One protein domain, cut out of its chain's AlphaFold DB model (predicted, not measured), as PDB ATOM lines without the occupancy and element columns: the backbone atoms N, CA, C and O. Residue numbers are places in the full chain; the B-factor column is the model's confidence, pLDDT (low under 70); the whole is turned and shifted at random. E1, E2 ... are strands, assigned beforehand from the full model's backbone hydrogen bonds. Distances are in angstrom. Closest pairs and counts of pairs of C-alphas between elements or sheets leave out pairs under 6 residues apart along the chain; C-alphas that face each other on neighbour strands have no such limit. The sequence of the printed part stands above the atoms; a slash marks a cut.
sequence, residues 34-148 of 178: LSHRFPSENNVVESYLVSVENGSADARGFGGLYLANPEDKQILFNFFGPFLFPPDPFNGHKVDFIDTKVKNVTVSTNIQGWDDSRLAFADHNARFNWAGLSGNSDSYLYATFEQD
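AT A GLANCE: This is residues 34 to 148 of the 178 residues of an uncharacterized protein of Omnitrophica WOR_2 bacterium GWA2_47_8 (UniProt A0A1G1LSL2). Two twisted sheets lie face to face as a sandwich, E2, E1, E5, E8, E7 in one layer and E3, E4, E9, E6 in the other. The layers come close along one side, where the edge strands E6 and E7 meet. The printed part has 115 residues with nine named strands, E1 to E9 in chain order, and no named helix; the class is all strand, though under half of the residues, 54, are in named elements. Both sheets are antiparallel. The whole is compact, with a radius of gyration of the C-alphas of 13.0 A and spans of 34 by 27 by 25 A.

HOW THE PARTS SIT: E1, residues 34 to 37, and E2, residues 44 to 51, form a hairpin, with N 34 and O 48 within hydrogen-bond range at 2.8 A. E3, residues 66 to 71, and E4, residues 74 to 79, form another, with N 69 and O 76 at 2.8 A. E5, residues 92 to 96, is the antiparallel neighbour of E1, with N 35 and O 94 at 2.9 A. The closest C-alphas of E6, residues 102 to 109, and E7, residues 119 to 122, are those of Val 102 and Ala 122, 6.5 A apart. E8, residues 125 to 129, forms a hairpin with E7, with N 127 and O 120 at 2.8 A, and is antiparallel to E5, with N 95 and O 126 at 2.8 A. E9, residues 140 to 147, has E4 and E6 as antiparallel neighbours, with N 77 and O 141 at 2.8 A and N 144 and O 106 at 2.8 A.

IN THESE COORDINATES: E1 begins at C-alpha 34 (42.672, -8.988, -7.610). E2 is 19.8 A long, E6 19.9 A and E9 22.4 A. E9 ends at C-alpha 147 (31.193, 2.395, 0.727).

THE WHOLE: The C-alphas of Pro 82 and Asp 148 are the two farthest apart, 36.6 A. The printed part has no cut. The links E2 to E3 and E4 to E5 are long. Residues 56 to 57 and 60 to 62 have pLDDT under 70.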
ATOM      1  N   LEU A  34      42.713  -9.443  -6.227       95.19
ATOM      2  CA  LEU A  34      42.672  -8.988  -7.610       95.19
ATOM      3  C   LEU A  34      42.821 -10.194  -8.539       95.19
ATOM      4  O   LEU A  34      43.826 -10.897  -8.481       95.19
ATOM      5  N   SER A  35      41.851 -10.456  -9.415       95.88
ATOM      6  CA  SER A  35      41.896 -11.584 -10.357       95.88
ATOM      7  C   SER A  35      41.526 -11.170 -11.775       95.88
ATOM      8  O   SER A  35      40.520 -10.500 -11.992       95.88
ATOM      9  N   HIS A  36      42.320 -11.579 -12.762       96.12
ATOM     10  CA  HIS A  36      41.943 -11.468 -14.170       96.12
ATOM     11  C   HIS A  36      41.313 -12.776 -14.617       96.12
ATOM     12  O   HIS A  36      41.813 -13.865 -14.309       96.12
ATOM     13  N   ARG A  37      40.193 -12.667 -15.326       96.88
ATOM     14  CA  ARG A  37      39.376 -13.819 -15.695       96.88
ATOM     15  C   ARG A  37      39.049 -13.790 -17.179       96.88
ATOM     16  O   ARG A  37      38.695 -12.744 -17.720       96.88
ATOM     17  N   PHE A  38      39.194 -14.948 -17.816       96.62
ATOM     18  CA  PHE A  38      39.040 -15.145 -19.254       96.62
ATOM     19  C   PHE A  38      38.930 -16.645 -19.577       96.62
ATOM     20  O   PHE A  38      39.617 -17.446 -18.940       96.62
ATOM     21  N   PRO A  39      38.114 -17.085 -20.556       97.62
ATOM     22  CA  PRO A  39      37.120 -16.332 -21.341       97.62
ATOM     23  C   PRO A  39      35.760 -16.184 -20.635       97.62
ATOM     24  O   PRO A  39      34.765 -15.770 -21.230       97.62
ATOM     25  N   SER A  40      35.680 -16.587 -19.367       97.88
ATOM     26  CA  SER A  40      34.472 -16.473 -18.556       97.88
ATOM     27  C   SER A  40      34.819 -15.978 -17.160       97.88
ATOM     28  O   SER A  40      35.960 -16.094 -16.711       97.88
ATOM     29  N   GLU A  41      33.814 -15.492 -16.439       95.75
ATOM     30  CA  GLU A  41      33.972 -15.035 -15.060       95.75
ATOM     31  C   GLU A  41      34.403 -16.153 -14.096       95.75
ATOM     32  O   GLU A  41      34.922 -15.870 -13.024       95.75
ATOM     33  N   ASN A  42      34.239 -17.428 -14.451       97.31
ATOM     34  CA  ASN A  42      34.639 -18.543 -13.588       97.31
ATOM     35  C   ASN A  42      36.070 -19.033 -13.856       97.31
ATOM     36  O   ASN A  42      36.600 -19.823 -13.079       97.31
ATOM     37  N   ASN A  43      36.703 -18.560 -14.930       97.31
ATOM     38  CA  ASN A  43      38.029 -19.005 -15.344       97.31
ATOM     39  C   ASN A  43      39.073 -17.978 -14.913       97.31
ATOM     40  O   ASN A  43      39.266 -16.963 -15.579       97.31
ATOM     41  N   VAL A  44      39.734 -18.233 -13.787       96.75
ATOM     42  CA  VAL A  44      40.830 -17.390 -13.299       96.75
ATOM     43  C   VAL A  44      42.079 -17.681 -14.124       96.75
ATOM     44  O   VAL A  44      42.551 -18.815 -14.147       96.75
ATOM     45  N   VAL A  45      42.604 -16.659 -14.795       95.06
ATOM     46  CA  VAL A  45      43.897 -16.747 -15.490       95.06
ATOM     47  C   VAL A  45      45.027 -16.548 -14.490       95.06
ATOM     48  O   VAL A  45      46.021 -17.266 -14.513       95.06
ATOM     49  N   GLU A  46      44.852 -15.581 -13.595       94.12
ATOM     50  CA  GLU A  46      45.865 -15.158 -12.638       94.12
ATOM     51  C   GLU A  46      45.174 -14.418 -11.478       94.12
ATOM     52  O   GLU A  46      44.041 -13.926 -11.615       94.12
ATOM     53  N   SER A  47      45.826 -14.354 -10.321       94.44
ATOM     54  CA  SER A  47      45.297 -13.649  -9.158       94.44
ATOM     55  C   SER A  47      46.383 -13.234  -8.169       94.44
ATOM     56  O   SER A  47      47.422 -13.880  -8.053       94.44
ATOM     57  N   TYR A  48      46.104 -12.160  -7.433       92.38
ATOM     58  CA  TYR A  48      46.999 -11.548  -6.461       92.38
ATOM     59  C   TYR A  48      46.213 -11.130  -5.225       92.38
ATOM     60  O   TYR A  48      45.214 -10.423  -5.339       92.38
ATOM     61  N   LEU A  49      46.666 -11.554  -4.048       92.69
ATOM     62  CA  LEU A  49      46.193 -10.995  -2.787       92.69
ATOM     63  C   LEU A  49      47.057  -9.773  -2.464       92.69
ATOM     64  O   LEU A  49      48.280  -9.897  -2.386       92.69
ATOM     65  N   VAL A  50      46.432  -8.609  -2.323       91.50
ATOM     66  CA  VAL A  50      47.112  -7.314  -2.208       91.50
ATOM     67  C   VAL A  50      46.626  -6.610  -0.953       91.50
ATOM     68  O   VAL A  50      45.421  -6.489  -0.742       91.50
ATOM     69  N   SER A  51      47.565  -6.142  -0.134       90.94
ATOM     70  CA  SER A  51      47.264  -5.218   0.958       90.94
ATOM     71  C   SER A  51      47.127  -3.809   0.395       90.94
ATOM     72  O   SER A  51      48.016  -3.341  -0.315       90.94
ATOM     73  N   VAL A  52      46.010  -3.149   0.684       89.94
ATOM     74  CA  VAL A  52      45.752  -1.796   0.188       89.94
ATOM     75  C   VAL A  52      46.491  -0.786   1.059       89.94
ATOM     76  O   VAL A  52      46.285  -0.703   2.271       89.94
ATOM     77  N   GLU A  53      47.352   0.004   0.427       86.44
ATOM     78  CA  GLU A  53      48.205   1.003   1.064       86.44
ATOM     79  C   GLU A  53      48.108   2.327   0.306       86.44
ATOM     80  O   GLU A  53      47.890   2.366  -0.905       86.44
ATOM     81  N   ASN A  54      48.302   3.441   1.009       79.88
ATOM     82  CA  ASN A  54      48.234   4.755   0.382       79.88
ATOM     83  C   ASN A  54      49.407   4.960  -0.600       79.88
ATOM     84  O   ASN A  54      50.564   5.048  -0.185       79.88
ATOM     85  N   GLY A  55      49.099   5.052  -1.896       73.50
ATOM     86  CA  GLY A  55      50.017   5.496  -2.949       73.50
ATOM     87  C   GLY A  55      51.150   4.535  -3.330       73.50
ATOM     88  O   GLY A  55      52.046   4.951  -4.061       73.50
ATOM     89  N   SER A  56      51.158   3.291  -2.838       66.50
ATOM     90  CA  SER A  56      52.234   2.329  -3.152       66.50
ATOM     91  C   SER A  56      51.801   0.867  -3.300       66.50
ATOM     92  O   SER A  56      52.655   0.010  -3.525       66.50
ATOM     93  N   ALA A  57      50.499   0.567  -3.255       65.88
ATOM     94  CA  ALA A  57      49.982  -0.794  -3.399       65.88
ATOM     95  C   ALA A  57      49.926  -1.270  -4.865       65.88
ATOM     96  O   ALA A  57      48.973  -1.912  -5.295       65.88
ATOM     97  N   ASP A  58      50.972  -0.987  -5.640       71.75
ATOM     98  CA  ASP A  58      51.081  -1.370  -7.044       71.75
ATOM     99  C   ASP A  58      51.133  -2.900  -7.199       71.75
ATOM    100  O   ASP A  58      52.176  -3.540  -7.018       71.75
ATOM    101  N   ALA A  59      50.025  -3.511  -7.617       70.62
ATOM    102  CA  ALA A  59      50.005  -4.910  -8.016       70.62
ATOM    103  C   ALA A  59      50.420  -5.025  -9.490       70.62
ATOM    104  O   ALA A  59      49.699  -4.609 -10.408       70.62
ATOM    105  N   ARG A  60      51.605  -5.601  -9.744       64.06
ATOM    106  CA  ARG A  60      52.106  -5.826 -11.111       64.06
ATOM    107  C   ARG A  60      51.315  -6.918 -11.835       64.06
ATOM    108  O   ARG A  60      51.664  -8.086 -11.800       64.06
ATOM    109  N   GLY A  61      50.283  -6.457 -12.522       62.84
ATOM    110  CA  GLY A  61      50.061  -6.604 -13.956       62.84
ATOM    111  C   GLY A  61      50.003  -7.981 -14.600       62.84
ATOM    112  O   GLY A  61      51.013  -8.623 -14.872       62.84
ATOM    113  N   PHE A  62      48.791  -8.306 -15.031       68.50
ATOM    114  CA  PHE A  62      48.421  -9.487 -15.791       68.50
ATOM    115  C   PHE A  62      49.071  -9.514 -17.171       68.50
ATOM    116  O   PHE A  62      48.761  -8.686 -18.035       68.50
ATOM    117  N   GLY A  63      50.028 -10.425 -17.361       74.62
ATOM    118  CA  GLY A  63      50.831 -10.510 -18.587       74.62
ATOM    119  C   GLY A  63      51.601  -9.225 -18.938       74.62
ATOM    120  O   GLY A  63      52.012  -9.061 -20.084       74.62
ATOM    121  N   GLY A  64      51.766  -8.295 -17.986       84.38
ATOM    122  CA  GLY A  64      52.406  -6.993 -18.205       84.38
ATOM    123  C   GLY A  64      51.599  -5.980 -19.032       84.38
ATOM    124  O   GLY A  64      52.154  -4.953 -19.415       84.38
ATOM    125  N   LEU A  65      50.314  -6.235 -19.315       90.00
ATOM    126  CA  LEU A  65      49.486  -5.349 -20.150       90.00
ATOM    127  C   LEU A  65      49.031  -4.075 -19.423       90.00
ATOM    128  O   LEU A  65      48.912  -3.012 -20.032       90.00
ATOM    129  N   TYR A  66      48.777  -4.186 -18.125       93.19
ATOM    130  CA  TYR A  66      48.324  -3.091 -17.275       93.19
ATOM    131  C   TYR A  66      48.836  -3.280 -15.850       93.19
ATOM    132  O   TYR A  66      49.348  -4.342 -15.520       93.19
ATOM    133  N   LEU A  67      48.684  -2.272 -14.999       93.19
ATOM    134  CA  LEU A  67      48.911  -2.337 -13.556       93.19
ATOM    135  C   LEU A  67      47.619  -1.987 -12.835       93.19
ATOM    136  O   LEU A  67      46.914  -1.079 -13.267       93.19
ATOM    137  N   ALA A  68      47.319  -2.721 -11.767       93.44
ATOM    138  CA  ALA A  68      46.212  -2.419 -10.876       93.44
ATOM    139  C   ALA A  68      46.784  -1.818  -9.587       93.44
ATOM    140  O   ALA A  68      47.547  -2.480  -8.888       93.44
ATOM    141  N   ASN A  69      46.431  -0.571  -9.297       93.19
ATOM    142  CA  ASN A  69      46.836   0.145  -8.093       93.19
ATOM    143  C   ASN A  69      45.592   0.420  -7.235       93.19
ATOM    144  O   ASN A  69      44.859   1.376  -7.520       93.19
ATOM    145  N   PRO A  70      45.275  -0.448  -6.259       93.25
ATOM    146  CA  PRO A  70      44.285  -0.148  -5.242       93.25
ATOM    147  C   PRO A  70      44.750   0.956  -4.289       93.25
ATOM    148  O   PRO A  70      45.846   0.926  -3.745       93.25
ATOM    149  N   GLU A  71      43.860   1.901  -4.036       92.38
ATOM    150  CA  GLU A  71      43.983   2.977  -3.058       92.38
ATOM    151  C   GLU A  71      42.753   2.956  -2.133       92.38
ATOM    152  O   GLU A  71      41.904   2.075  -2.230       92.38
ATOM    153  N   ASP A  72      42.620   3.944  -1.246       90.69
ATOM    154  CA  ASP A  72      41.603   3.948  -0.187       90.69
ATOM    155  C   ASP A  72      40.164   3.743  -0.671       90.69
ATOM    156  O   ASP A  72      39.411   2.968  -0.105       90.69
ATOM    157  N   LYS A  73      39.739   4.431  -1.726       92.00
ATOM    158  CA  LYS A  73      38.359   4.320  -2.234       92.00
ATOM    159  C   LYS A  73      38.317   4.070  -3.721       92.00
ATOM    160  O   LYS A  73      37.322   4.358  -4.377       92.00
ATOM    161  N   GLN A  74      39.417   3.599  -4.285       94.12
ATOM    162  CA  GLN A  74      39.559   3.537  -5.725       94.12
ATOM    163  C   GLN A  74      40.585   2.513  -6.155       94.12
ATOM    164  O   GLN A  74      41.475   2.155  -5.398       94.12
ATOM    165  N   ILE A  75      40.447   2.047  -7.387       94.94
ATOM    166  CA  ILE A  75      41.426   1.187  -8.037       94.94
ATOM    167  C   ILE A  75      41.707   1.778  -9.412       94.94
ATOM    168  O   ILE A  75      40.796   1.947 -10.230       94.94
ATOM    169  N   LEU A  76      42.976   2.090  -9.661       95.12
ATOM    170  CA  LEU A  76      43.462   2.525 -10.962       95.12
ATOM    171  C   LEU A  76      43.981   1.321 -11.748       95.12
ATOM    172  O   LEU A  76      44.913   0.648 -11.320       95.12
ATOM    173  N   PHE A  77      43.432   1.104 -12.935       95.50
ATOM    174  CA  PHE A  77      44.001   0.234 -13.953       95.50
ATOM    175  C   PHE A  77      44.699   1.096 -15.001       95.50
ATOM    176  O   PHE A  77      44.039   1.827 -15.740       95.50
ATOM    177  N   ASN A  78      46.026   1.028 -15.061       94.75
ATOM    178  CA  ASN A  78      46.835   1.791 -16.011       94.75
ATOM    179  C   ASN A  78      47.437   0.857 -17.068       94.75
ATOM    180  O   ASN A  78      48.124  -0.094 -16.700       94.75
ATOM    181  N   PHE A  79      47.180   1.097 -18.354       94.56
ATOM    182  CA  PHE A  79      47.603   0.220 -19.449       94.56
ATOM    183  C   PHE A  79      48.920   0.710 -20.058       94.56
ATOM    184  O   PHE A  79      49.059   1.883 -20.373       94.56
ATOM    185  N   PHE A  80      49.898  -0.179 -20.259       91.94
ATOM    186  CA  PHE A  80      51.261   0.231 -20.651       91.94
ATOM    187  C   PHE A  80      51.547   0.175 -22.151       91.94
ATOM    188  O   PHE A  80      52.610   0.599 -22.604       91.94
ATOM    189  N   GLY A  81      50.623  -0.362 -22.940       92.88
ATOM    190  CA  GLY A  81      50.802  -0.521 -24.374       92.88
ATOM    191  C   GLY A  81      49.476  -0.697 -25.101       92.88
ATOM    192  O   GLY A  81      48.428  -0.786 -24.465       92.88
ATOM    193  N   PRO A  82      49.505  -0.747 -26.443       94.94
ATOM    194  CA  PRO A  82      48.330  -1.079 -27.230       94.94
ATOM    195  C   PRO A  82      47.761  -2.436 -26.828       94.94
ATOM    196  O   PRO A  82      48.499  -3.414 -26.702       94.94
ATOM    197  N   PHE A  83      46.445  -2.498 -26.666       94.94
ATOM    198  CA  PHE A  83      45.749  -3.731 -26.324       94.94
ATOM    199  C   PHE A  83      44.440  -3.854 -27.099       94.94
ATOM    200  O   PHE A  83      43.828  -2.864 -27.500       94.94
ATOM    201  N   LEU A  84      44.012  -5.100 -27.271       96.19
ATOM    202  CA  LEU A  84      42.684  -5.480 -27.730       96.19
ATOM    203  C   LEU A  84      42.285  -6.727 -26.945       96.19
ATOM    204  O   LEU A  84      42.924  -7.770 -27.080       96.19
ATOM    205  N   PHE A  85      41.239  -6.621 -26.133       96.25
ATOM    206  CA  PHE A  85      40.690  -7.769 -25.423       96.25
ATOM    207  C   PHE A  85      39.735  -8.537 -26.343       96.25
ATOM    208  O   PHE A  85      38.789  -7.937 -26.864       96.25
ATOM    209  N   PRO A  86      39.930  -9.853 -26.545       96.75
ATOM    210  CA  PRO A  86      38.981 -10.685 -27.278       96.75
ATOM    211  C   PRO A  86      37.526 -10.525 -26.785       96.75
ATOM    212  O   PRO A  86      37.311 -10.366 -25.577       96.75
ATOM    213  N   PRO A  87      36.523 -10.544 -27.689       96.88
ATOM    214  CA  PRO A  87      35.112 -10.307 -27.369       96.88
ATOM    215  C   PRO A  87      34.413 -11.559 -26.801       96.88
ATOM    216  O   PRO A  87      33.342 -11.955 -27.257       96.88
ATOM    217  N   ASP A  88      35.038 -12.204 -25.822       97.31
ATOM    218  CA  ASP A  88      34.488 -13.349 -25.096       97.31
ATOM    219  C   ASP A  88      33.407 -12.917 -24.083       97.31
ATOM    220  O   ASP A  88      33.301 -11.728 -23.768       97.31
ATOM    221  N   PRO A  89      32.600 -13.847 -23.524       97.31
ATOM    222  CA  PRO A  89      31.573 -13.504 -22.535       97.31
ATOM    223  C   PRO A  89      32.107 -12.692 -21.348       97.31
ATOM    224  O   PRO A  89      31.418 -11.807 -20.838       97.31
ATOM    225  N   PHE A  90      33.340 -12.978 -20.920       98.12
ATOM    226  CA  PHE A  90      34.054 -12.158 -19.955       98.12
ATOM    227  C   PHE A  90      35.555 -12.157 -20.247       98.12
ATOM    228  O   PHE A  90      36.186 -13.210 -20.342       98.12
ATOM    229  N   ASN A  91      36.128 -10.963 -20.326       97.25
ATOM    230  CA  ASN A  91      37.567 -10.760 -20.354       97.25
ATOM    231  C   ASN A  91      37.873  -9.502 -19.557       97.25
ATOM    232  O   ASN A  91      37.580  -8.403 -20.017       97.25
ATOM    233  N   GLY A  92      38.389  -9.642 -18.345       96.31
ATOM    234  CA  GLY A  92      38.606  -8.474 -17.508       96.31
ATOM    235  C   GLY A  92      38.952  -8.825 -16.081       96.31
ATOM    236  O   GLY A  92      39.521  -9.880 -15.802       96.31
ATOM    237  N   HIS A  93      38.623  -7.918 -15.169       96.19
ATOM    238  CA  HIS A  93      39.126  -7.965 -13.808       96.19
ATOM    239  C   HIS A  93      38.009  -8.101 -12.778       96.19
ATOM    240  O   HIS A  93      36.937  -7.517 -12.933       96.19
ATOM    241  N   LYS A  94      38.271  -8.861 -11.717       96.88
ATOM    242  CA  LYS A  94      37.397  -9.001 -10.558       96.88
ATOM    243  C   LYS A  94      38.186  -8.736  -9.285       96.88
ATOM    244  O   LYS A  94      39.255  -9.313  -9.086       96.88
ATOM    245  N   VAL A  95      37.613  -7.881  -8.454       96.44
ATOM    246  CA  VAL A  95      38.088  -7.500  -7.130       96.44
ATOM    247  C   VAL A  95      37.188  -8.202  -6.125       96.44
ATOM    248  O   VAL A  95      35.983  -7.959  -6.113       96.44
ATOM    249  N   ASP A  96      37.758  -9.100  -5.334       96.81
ATOM    250  CA  ASP A  96      37.077  -9.875  -4.298       96.81
ATOM    251  C   ASP A  96      37.629  -9.505  -2.906       96.81
ATOM    252  O   ASP A  96      38.722  -8.946  -2.795       96.81
ATOM    253  N   PHE A  97      36.886  -9.859  -1.852       94.88
ATOM    254  CA  PHE A  97      37.241  -9.613  -0.442       94.88
ATOM    255  C   PHE A  97      37.387  -8.130  -0.078       94.88
ATOM    256  O   PHE A  97      38.291  -7.748   0.651       94.88
ATOM    257  N   ILE A  98      36.485  -7.290  -0.588       93.38
ATOM    258  CA  ILE A  98      36.344  -5.924  -0.080       93.38
ATOM    259  C   ILE A  98      35.651  -6.008   1.287       93.38
ATOM    260  O   ILE A  98      34.517  -6.492   1.349       93.38
ATOM    261  N   ASP A  99      36.297  -5.561   2.366       89.62
ATOM    262  CA  ASP A  99      35.770  -5.744   3.727       89.62
ATOM    263  C   ASP A  99      34.501  -4.912   3.964       89.62
ATOM    264  O   ASP A  99      33.497  -5.411   4.488       89.62
ATOM    265  N   THR A 100      34.494  -3.660   3.503       88.38
ATOM    266  CA  THR A 100      33.330  -2.770   3.614       88.38
ATOM    267  C   THR A 100      32.319  -3.006   2.492       88.38
ATOM    268  O   THR A 100      32.676  -3.238   1.339       88.38
ATOM    269  N   LYS A 101      31.023  -2.886   2.802       92.44
ATOM    270  CA  LYS A 101      29.972  -3.031   1.790       92.44
ATOM    271  C   LYS A 101      30.064  -1.948   0.716       92.44
ATOM    272  O   LYS A 101      30.015  -0.761   1.031       92.44
ATOM    273  N   VAL A 102      30.118  -2.350  -0.548       94.31
ATOM    274  CA  VAL A 102      30.077  -1.453  -1.706       94.31
ATOM    275  C   VAL A 102      28.633  -1.028  -1.975       94.31
ATOM    276  O   VAL A 102      27.770  -1.856  -2.259       94.31
ATOM    277  N   LYS A 103      28.363   0.279  -1.904       95.44
ATOM    278  CA  LYS A 103      27.066   0.886  -2.247       95.44
ATOM    279  C   LYS A 103      26.959   1.225  -3.721       95.44
ATOM    280  O   LYS A 103      25.899   1.060  -4.320       95.44
ATOM    281  N   ASN A 104      28.043   1.750  -4.274       96.62
ATOM    282  CA  ASN A 104      28.101   2.213  -5.645       96.62
ATOM    283  C   ASN A 104      29.536   2.114  -6.157       96.62
ATOM    284  O   ASN A 104      30.492   2.212  -5.387       96.62
ATOM    285  N   VAL A 105      29.684   1.943  -7.465       97.69
ATOM    286  CA  VAL A 105      30.974   2.013  -8.142       97.69
ATOM    287  C   VAL A 105      30.805   2.912  -9.351       97.69
ATOM    288  O   VAL A 105      29.918   2.701 -10.173       97.69
ATOM    289  N   THR A 106      31.663   3.917  -9.458       98.12
ATOM    290  CA  THR A 106      31.718   4.811 -10.620       98.12
ATOM    291  C   THR A 106      33.030   4.596 -11.350       98.12
ATOM    292  O   THR A 106      34.047   4.309 -10.720       98.12
ATOM    293  N   VAL A 107      33.019   4.694 -12.678       98.38
ATOM    294  CA  VAL A 107      34.221   4.501 -13.491       98.38
ATOM    295  C   VAL A 107      34.500   5.747 -14.318       98.38
ATOM    296  O   VAL A 107      33.646   6.222 -15.060       98.38
ATOM    297  N   SER A 108      35.724   6.260 -14.215       98.31
ATOM    298  CA  SER A 108      36.277   7.275 -15.109       98.31
ATOM    299  C   SER A 108      37.346   6.636 -15.987       98.31
ATOM    300  O   SER A 108      38.298   6.038 -15.491       98.31
ATOM    301  N   THR A 109      37.196   6.729 -17.303       98.38
ATOM    302  CA  THR A 109      38.116   6.104 -18.256       98.38
ATOM    303  C   THR A 109      38.160   6.888 -19.560       98.38
ATOM    304  O   THR A 109      37.192   7.550 -19.933       98.38
ATOM    305  N   ASN A 110      39.284   6.797 -20.263       98.00
ATOM    306  CA  ASN A 110      39.438   7.262 -21.641       98.00
ATOM    307  C   ASN A 110      39.389   6.114 -22.673       98.00
ATOM    308  O   ASN A 110      39.614   6.355 -23.859       98.00
ATOM    309  N   ILE A 111      39.103   4.877 -22.246       98.06
ATOM    310  CA  ILE A 111      39.009   3.715 -23.133       98.06
ATOM    311  C   ILE A 111      37.729   3.818 -23.959       98.06
ATOM    312  O   ILE A 111      36.613   3.823 -23.434       98.06
ATOM    313  N   GLN A 112      37.883   3.869 -25.279       96.12
ATOM    314  CA  GLN A 112      36.748   3.929 -26.190       96.12
ATOM    315  C   GLN A 112      35.910   2.642 -26.108       96.12
ATOM    316  O   GLN A 112      36.439   1.532 -26.125       96.12
ATOM    317  N   GLY A 113      34.584   2.794 -26.060       96.19
ATOM    318  CA  GLY A 113      33.646   1.667 -25.991       96.19
ATOM    319  C   GLY A 113      33.384   1.142 -24.576       96.19
ATOM    320  O   GLY A 113      32.633   0.170 -24.430       96.19
ATOM    321  N   TRP A 114      33.968   1.771 -23.546       98.00
ATOM    322  CA  TRP A 114      33.509   1.575 -22.174       98.00
ATOM    323  C   TRP A 114      32.050   2.021 -22.033       98.00
ATOM    324  O   TRP A 114      31.641   3.044 -22.578       98.00
ATOM    325  N   ASP A 115      31.285   1.224 -21.299       97.12
ATOM    326  CA  ASP A 115      29.885   1.444 -20.965       97.12
ATOM    327  C   ASP A 115      29.643   0.838 -19.579       97.12
ATOM    328  O   ASP A 115      30.205  -0.216 -19.266       97.12
ATOM    329  N   ASP A 116      28.813   1.476 -18.756       96.88
ATOM    330  CA  ASP A 116      28.607   1.062 -17.363       96.88
ATOM    331  C   ASP A 116      27.944  -0.320 -17.231       96.88
ATOM    332  O   ASP A 116      28.081  -0.961 -16.193       96.88
ATOM    333  N   SER A 117      27.319  -0.867 -18.283       97.88
ATOM    334  CA  SER A 117      26.846  -2.265 -18.291       97.88
ATOM    335  C   SER A 117      27.976  -3.303 -18.198       97.88
ATOM    336  O   SER A 117      27.731  -4.472 -17.895       97.88
ATOM    337  N   ARG A 118      29.225  -2.889 -18.444       98.06
ATOM    338  CA  ARG A 118      30.435  -3.714 -18.289       98.06
ATOM    339  C   ARG A 118      30.897  -3.814 -16.841       98.06
ATOM    340  O   ARG A 118      31.738  -4.661 -16.529       98.06
ATOM    341  N   LEU A 119      30.371  -2.956 -15.977       98.31
ATOM    342  CA  LEU A 119      30.593  -2.965 -14.545       98.31
ATOM    343  C   LEU A 119      29.449  -3.718 -13.866       98.31
ATOM    344  O   LEU A 119      28.273  -3.494 -14.133       98.31
ATOM    345  N   ALA A 120      29.799  -4.598 -12.940       98.31
ATOM    346  CA  ALA A 120      28.851  -5.088 -11.952       98.31
ATOM    347  C   ALA A 120      29.537  -5.168 -10.595       98.31
ATOM    348  O   ALA A 120      30.737  -5.428 -10.512       98.31
ATOM    349  N   PHE A 121      28.777  -4.964  -9.531       98.19
ATOM    350  CA  PHE A 121      29.283  -5.046  -8.169       98.19
ATOM    351  C   PHE A 121      28.225  -5.643  -7.242       98.19
ATOM    352  O   PHE A 121      27.038  -5.698  -7.570       98.19
ATOM    353  N   ALA A 122      28.692  -6.120  -6.099       97.50
ATOM    354  CA  ALA A 122      27.899  -6.606  -4.980       97.50
ATOM    355  C   ALA A 122      28.555  -6.130  -3.676       97.50
ATOM    356  O   ALA A 122      29.591  -5.470  -3.723       97.50
ATOM    357  N   ASP A 123      28.000  -6.508  -2.520       95.56
ATOM    358  CA  ASP A 123      28.466  -6.045  -1.205       95.56
ATOM    359  C   ASP A 123      29.998  -6.095  -1.041       95.56
ATOM    360  O   ASP A 123      30.576  -5.130  -0.573       95.56
ATOM    361  N   HIS A 124      30.671  -7.167  -1.468       95.88
ATOM    362  CA  HIS A 124      32.103  -7.378  -1.179       95.88
ATOM    363  C   HIS A 124      32.958  -7.646  -2.425       95.88
ATOM    364  O   HIS A 124      34.034  -8.246  -2.335       95.88
ATOM    365  N   ASN A 125      32.455  -7.291  -3.610       97.06
ATOM    366  CA  ASN A 125      33.191  -7.474  -4.856       97.06
ATOM    367  C   ASN A 125      32.732  -6.520  -5.962       97.06
ATOM    368  O   ASN A 125      31.591  -6.064  -5.987       97.06
ATOM    369  N   ALA A 126      33.622  -6.288  -6.921       97.94
ATOM    370  CA  ALA A 126      33.315  -5.619  -8.177       97.94
ATOM    371  C   ALA A 126      34.003  -6.331  -9.342       97.94
ATOM    372  O   ALA A 126      35.081  -6.907  -9.191       97.94
ATOM    373  N   ARG A 127      33.384  -6.291 -10.518       97.88
ATOM    374  CA  ARG A 127      33.929  -6.849 -11.756       97.88
ATOM    375  C   ARG A 127      33.806  -5.854 -12.901       97.88
ATOM    376  O   ARG A 127      32.784  -5.189 -13.051       97.88
ATOM    377  N   PHE A 128      34.839  -5.821 -13.730       98.25
ATOM    378  CA  PHE A 128      34.992  -4.926 -14.868       98.25
ATOM    379  C   PHE A 128      35.234  -5.778 -16.114       98.25
ATOM    380  O   PHE A 128      36.272  -6.431 -16.223       98.25
ATOM    381  N   ASN A 129      34.272  -5.809 -17.037       98.31
ATOM    382  CA  ASN A 129      34.369  -6.592 -18.266       98.31
ATOM    383  C   ASN A 129      34.958  -5.761 -19.413       98.31
ATOM    384  O   ASN A 129      34.292  -4.912 -20.013       98.31
ATOM    385  N   TRP A 130      36.205  -6.043 -19.760       97.31
ATOM    386  CA  TRP A 130      36.941  -5.373 -20.827       97.31
ATOM    387  C   TRP A 130      36.812  -6.063 -22.186       97.31
ATOM    388  O   TRP A 130      37.436  -5.620 -23.144       97.31
ATOM    389  N   ALA A 131      35.996  -7.113 -22.309       97.75
ATOM    390  CA  ALA A 131      35.823  -7.851 -23.557       97.75
ATOM    391  C   ALA A 131      35.457  -6.935 -24.736       97.75
ATOM    392  O   ALA A 131      34.491  -6.165 -24.681       97.75
ATOM    393  N   GLY A 132      36.229  -7.019 -25.818       97.56
ATOM    394  CA  GLY A 132      36.055  -6.189 -27.009       97.56
ATOM    395  C   GLY A 132      36.529  -4.740 -26.866       97.56
ATOM    396  O   GLY A 132      36.341  -3.969 -27.803       97.56
ATOM    397  N   LEU A 133      37.123  -4.351 -25.733       97.56
ATOM    398  CA  LEU A 133      37.756  -3.041 -25.587       97.56
ATOM    399  C   LEU A 133      39.157  -3.045 -26.195       97.56
ATOM    400  O   LEU A 133      39.885  -4.041 -26.150       97.56
ATOM    401  N   SER A 134      39.546  -1.890 -26.716       97.12
ATOM    402  CA  SER A 134      40.887  -1.633 -27.225       97.12
ATOM    403  C   SER A 134      41.374  -0.266 -26.782       97.12
ATOM    404  O   SER A 134      40.573   0.655 -26.620       97.12
ATOM    405  N   GLY A 135      42.685  -0.122 -26.655       96.81
ATOM    406  CA  GLY A 135      43.307   1.125 -26.235       96.81
ATOM    407  C   GLY A 135      44.783   1.192 -26.595       96.81
ATOM    408  O   GLY A 135      45.295   0.408 -27.398       96.81
ATOM    409  N   ASN A 136      45.461   2.163 -26.001       96.75
ATOM    410  CA  ASN A 136      46.881   2.461 -26.164       96.75
ATOM    411  C   ASN A 136      47.569   2.595 -24.790       96.75
ATOM    412  O   ASN A 136      46.958   2.344 -23.756       96.75
ATOM    413  N   SER A 137      48.839   3.005 -24.778       95.50
ATOM    414  CA  SER A 137      49.631   3.195 -23.552       95.50
ATOM    415  C   SER A 137      49.178   4.351 -22.654       95.50
ATOM    416  O   SER A 137      49.690   4.484 -21.550       95.50
ATOM    417  N   ASP A 138      48.270   5.205 -23.125       96.06
ATOM    418  CA  ASP A 138      47.720   6.316 -22.338       96.06
ATOM    419  C   ASP A 138      46.336   5.964 -21.779       96.06
ATOM    420  O   ASP A 138      45.647   6.804 -21.195       96.06
ATOM    421  N   SER A 139      45.881   4.733 -22.013       97.81
ATOM    422  CA  SER A 139      44.572   4.270 -21.583       97.81
ATOM    423  C   SER A 139      44.569   3.967 -20.089       97.81
ATOM    424  O   SER A 139      45.475   3.316 -19.571       97.81
ATOM    425  N   TYR A 140      43.518   4.397 -19.401       97.31
ATOM    426  CA  TYR A 140      43.324   4.143 -17.980       97.31
ATOM    427  C   TYR A 140      41.865   3.815 -17.683       97.31
ATOM    428  O   TYR A 140      40.955   4.257 -18.387       97.31
ATOM    429  N   LEU A 141      41.632   3.081 -16.602       97.62
ATOM    430  CA  LEU A 141      40.316   2.892 -16.008       97.62
ATOM    431  C   LEU A 141      40.425   3.134 -14.511       97.62
ATOM    432  O   LEU A 141      41.182   2.461 -13.820       97.62
ATOM    433  N   TYR A 142      39.670   4.100 -14.016       97.12
ATOM    434  CA  TYR A 142      39.678   4.508 -12.623       97.12
ATOM    435  C   TYR A 142      38.325   4.198 -12.005       97.12
ATOM    436  O   TYR A 142      37.331   4.836 -12.348       97.12
ATOM    437  N   ALA A 143      38.279   3.188 -11.143       97.44
ATOM    438  CA  ALA A 143      37.061   2.783 -10.458       97.44
ATOM    439  C   ALA A 143      37.041   3.382  -9.053       97.44
ATOM    440  O   ALA A 143      37.950   3.104  -8.278       97.44
ATOM    441  N   THR A 144      36.016   4.158  -8.714       97.12
ATOM    442  CA  THR A 144      35.814   4.745  -7.382       97.12
ATOM    443  C   THR A 144      34.655   4.044  -6.683       97.12
ATOM    444  O   THR A 144      33.554   3.958  -7.230       97.12
ATOM    445  N   PHE A 145      34.905   3.562  -5.470       95.19
ATOM    446  CA  PHE A 145      33.976   2.820  -4.628       95.19
ATOM    447  C   PHE A 145      33.336   3.757  -3.607       95.19
ATOM    448  O   PHE A 145      34.013   4.385  -2.792       95.19
ATOM    449  N   GLU A 146      32.012   3.821  -3.623       94.50
ATOM    450  CA  GLU A 146      31.232   4.389  -2.533       94.50
ATOM    451  C   GLU A 146      30.906   3.263  -1.554       94.50
ATOM    452  O   GLU A 146      30.320   2.246  -1.935       94.50
ATOM    453  N   GLN A 147      31.304   3.425  -0.299       89.69
ATOM    454  CA  GLN A 147      31.193   2.395   0.727       89.69
ATOM    455  C   GLN A 147      30.090   2.718   1.738       89.69
ATOM    456  O   GLN A 147      29.704   3.871   1.946       89.69
ATOM    457  N   ASP A 148      29.537   1.677   2.356       85.56
ATOM    458  CA  ASP A 148      28.576   1.830   3.436       85.56
ATOM    459  C   ASP A 148      29.260   2.176   4.762       85.56
ATOM    460  O   ASP A 148      29.660   1.298   5.521       85.56
TER     461      ASP A 148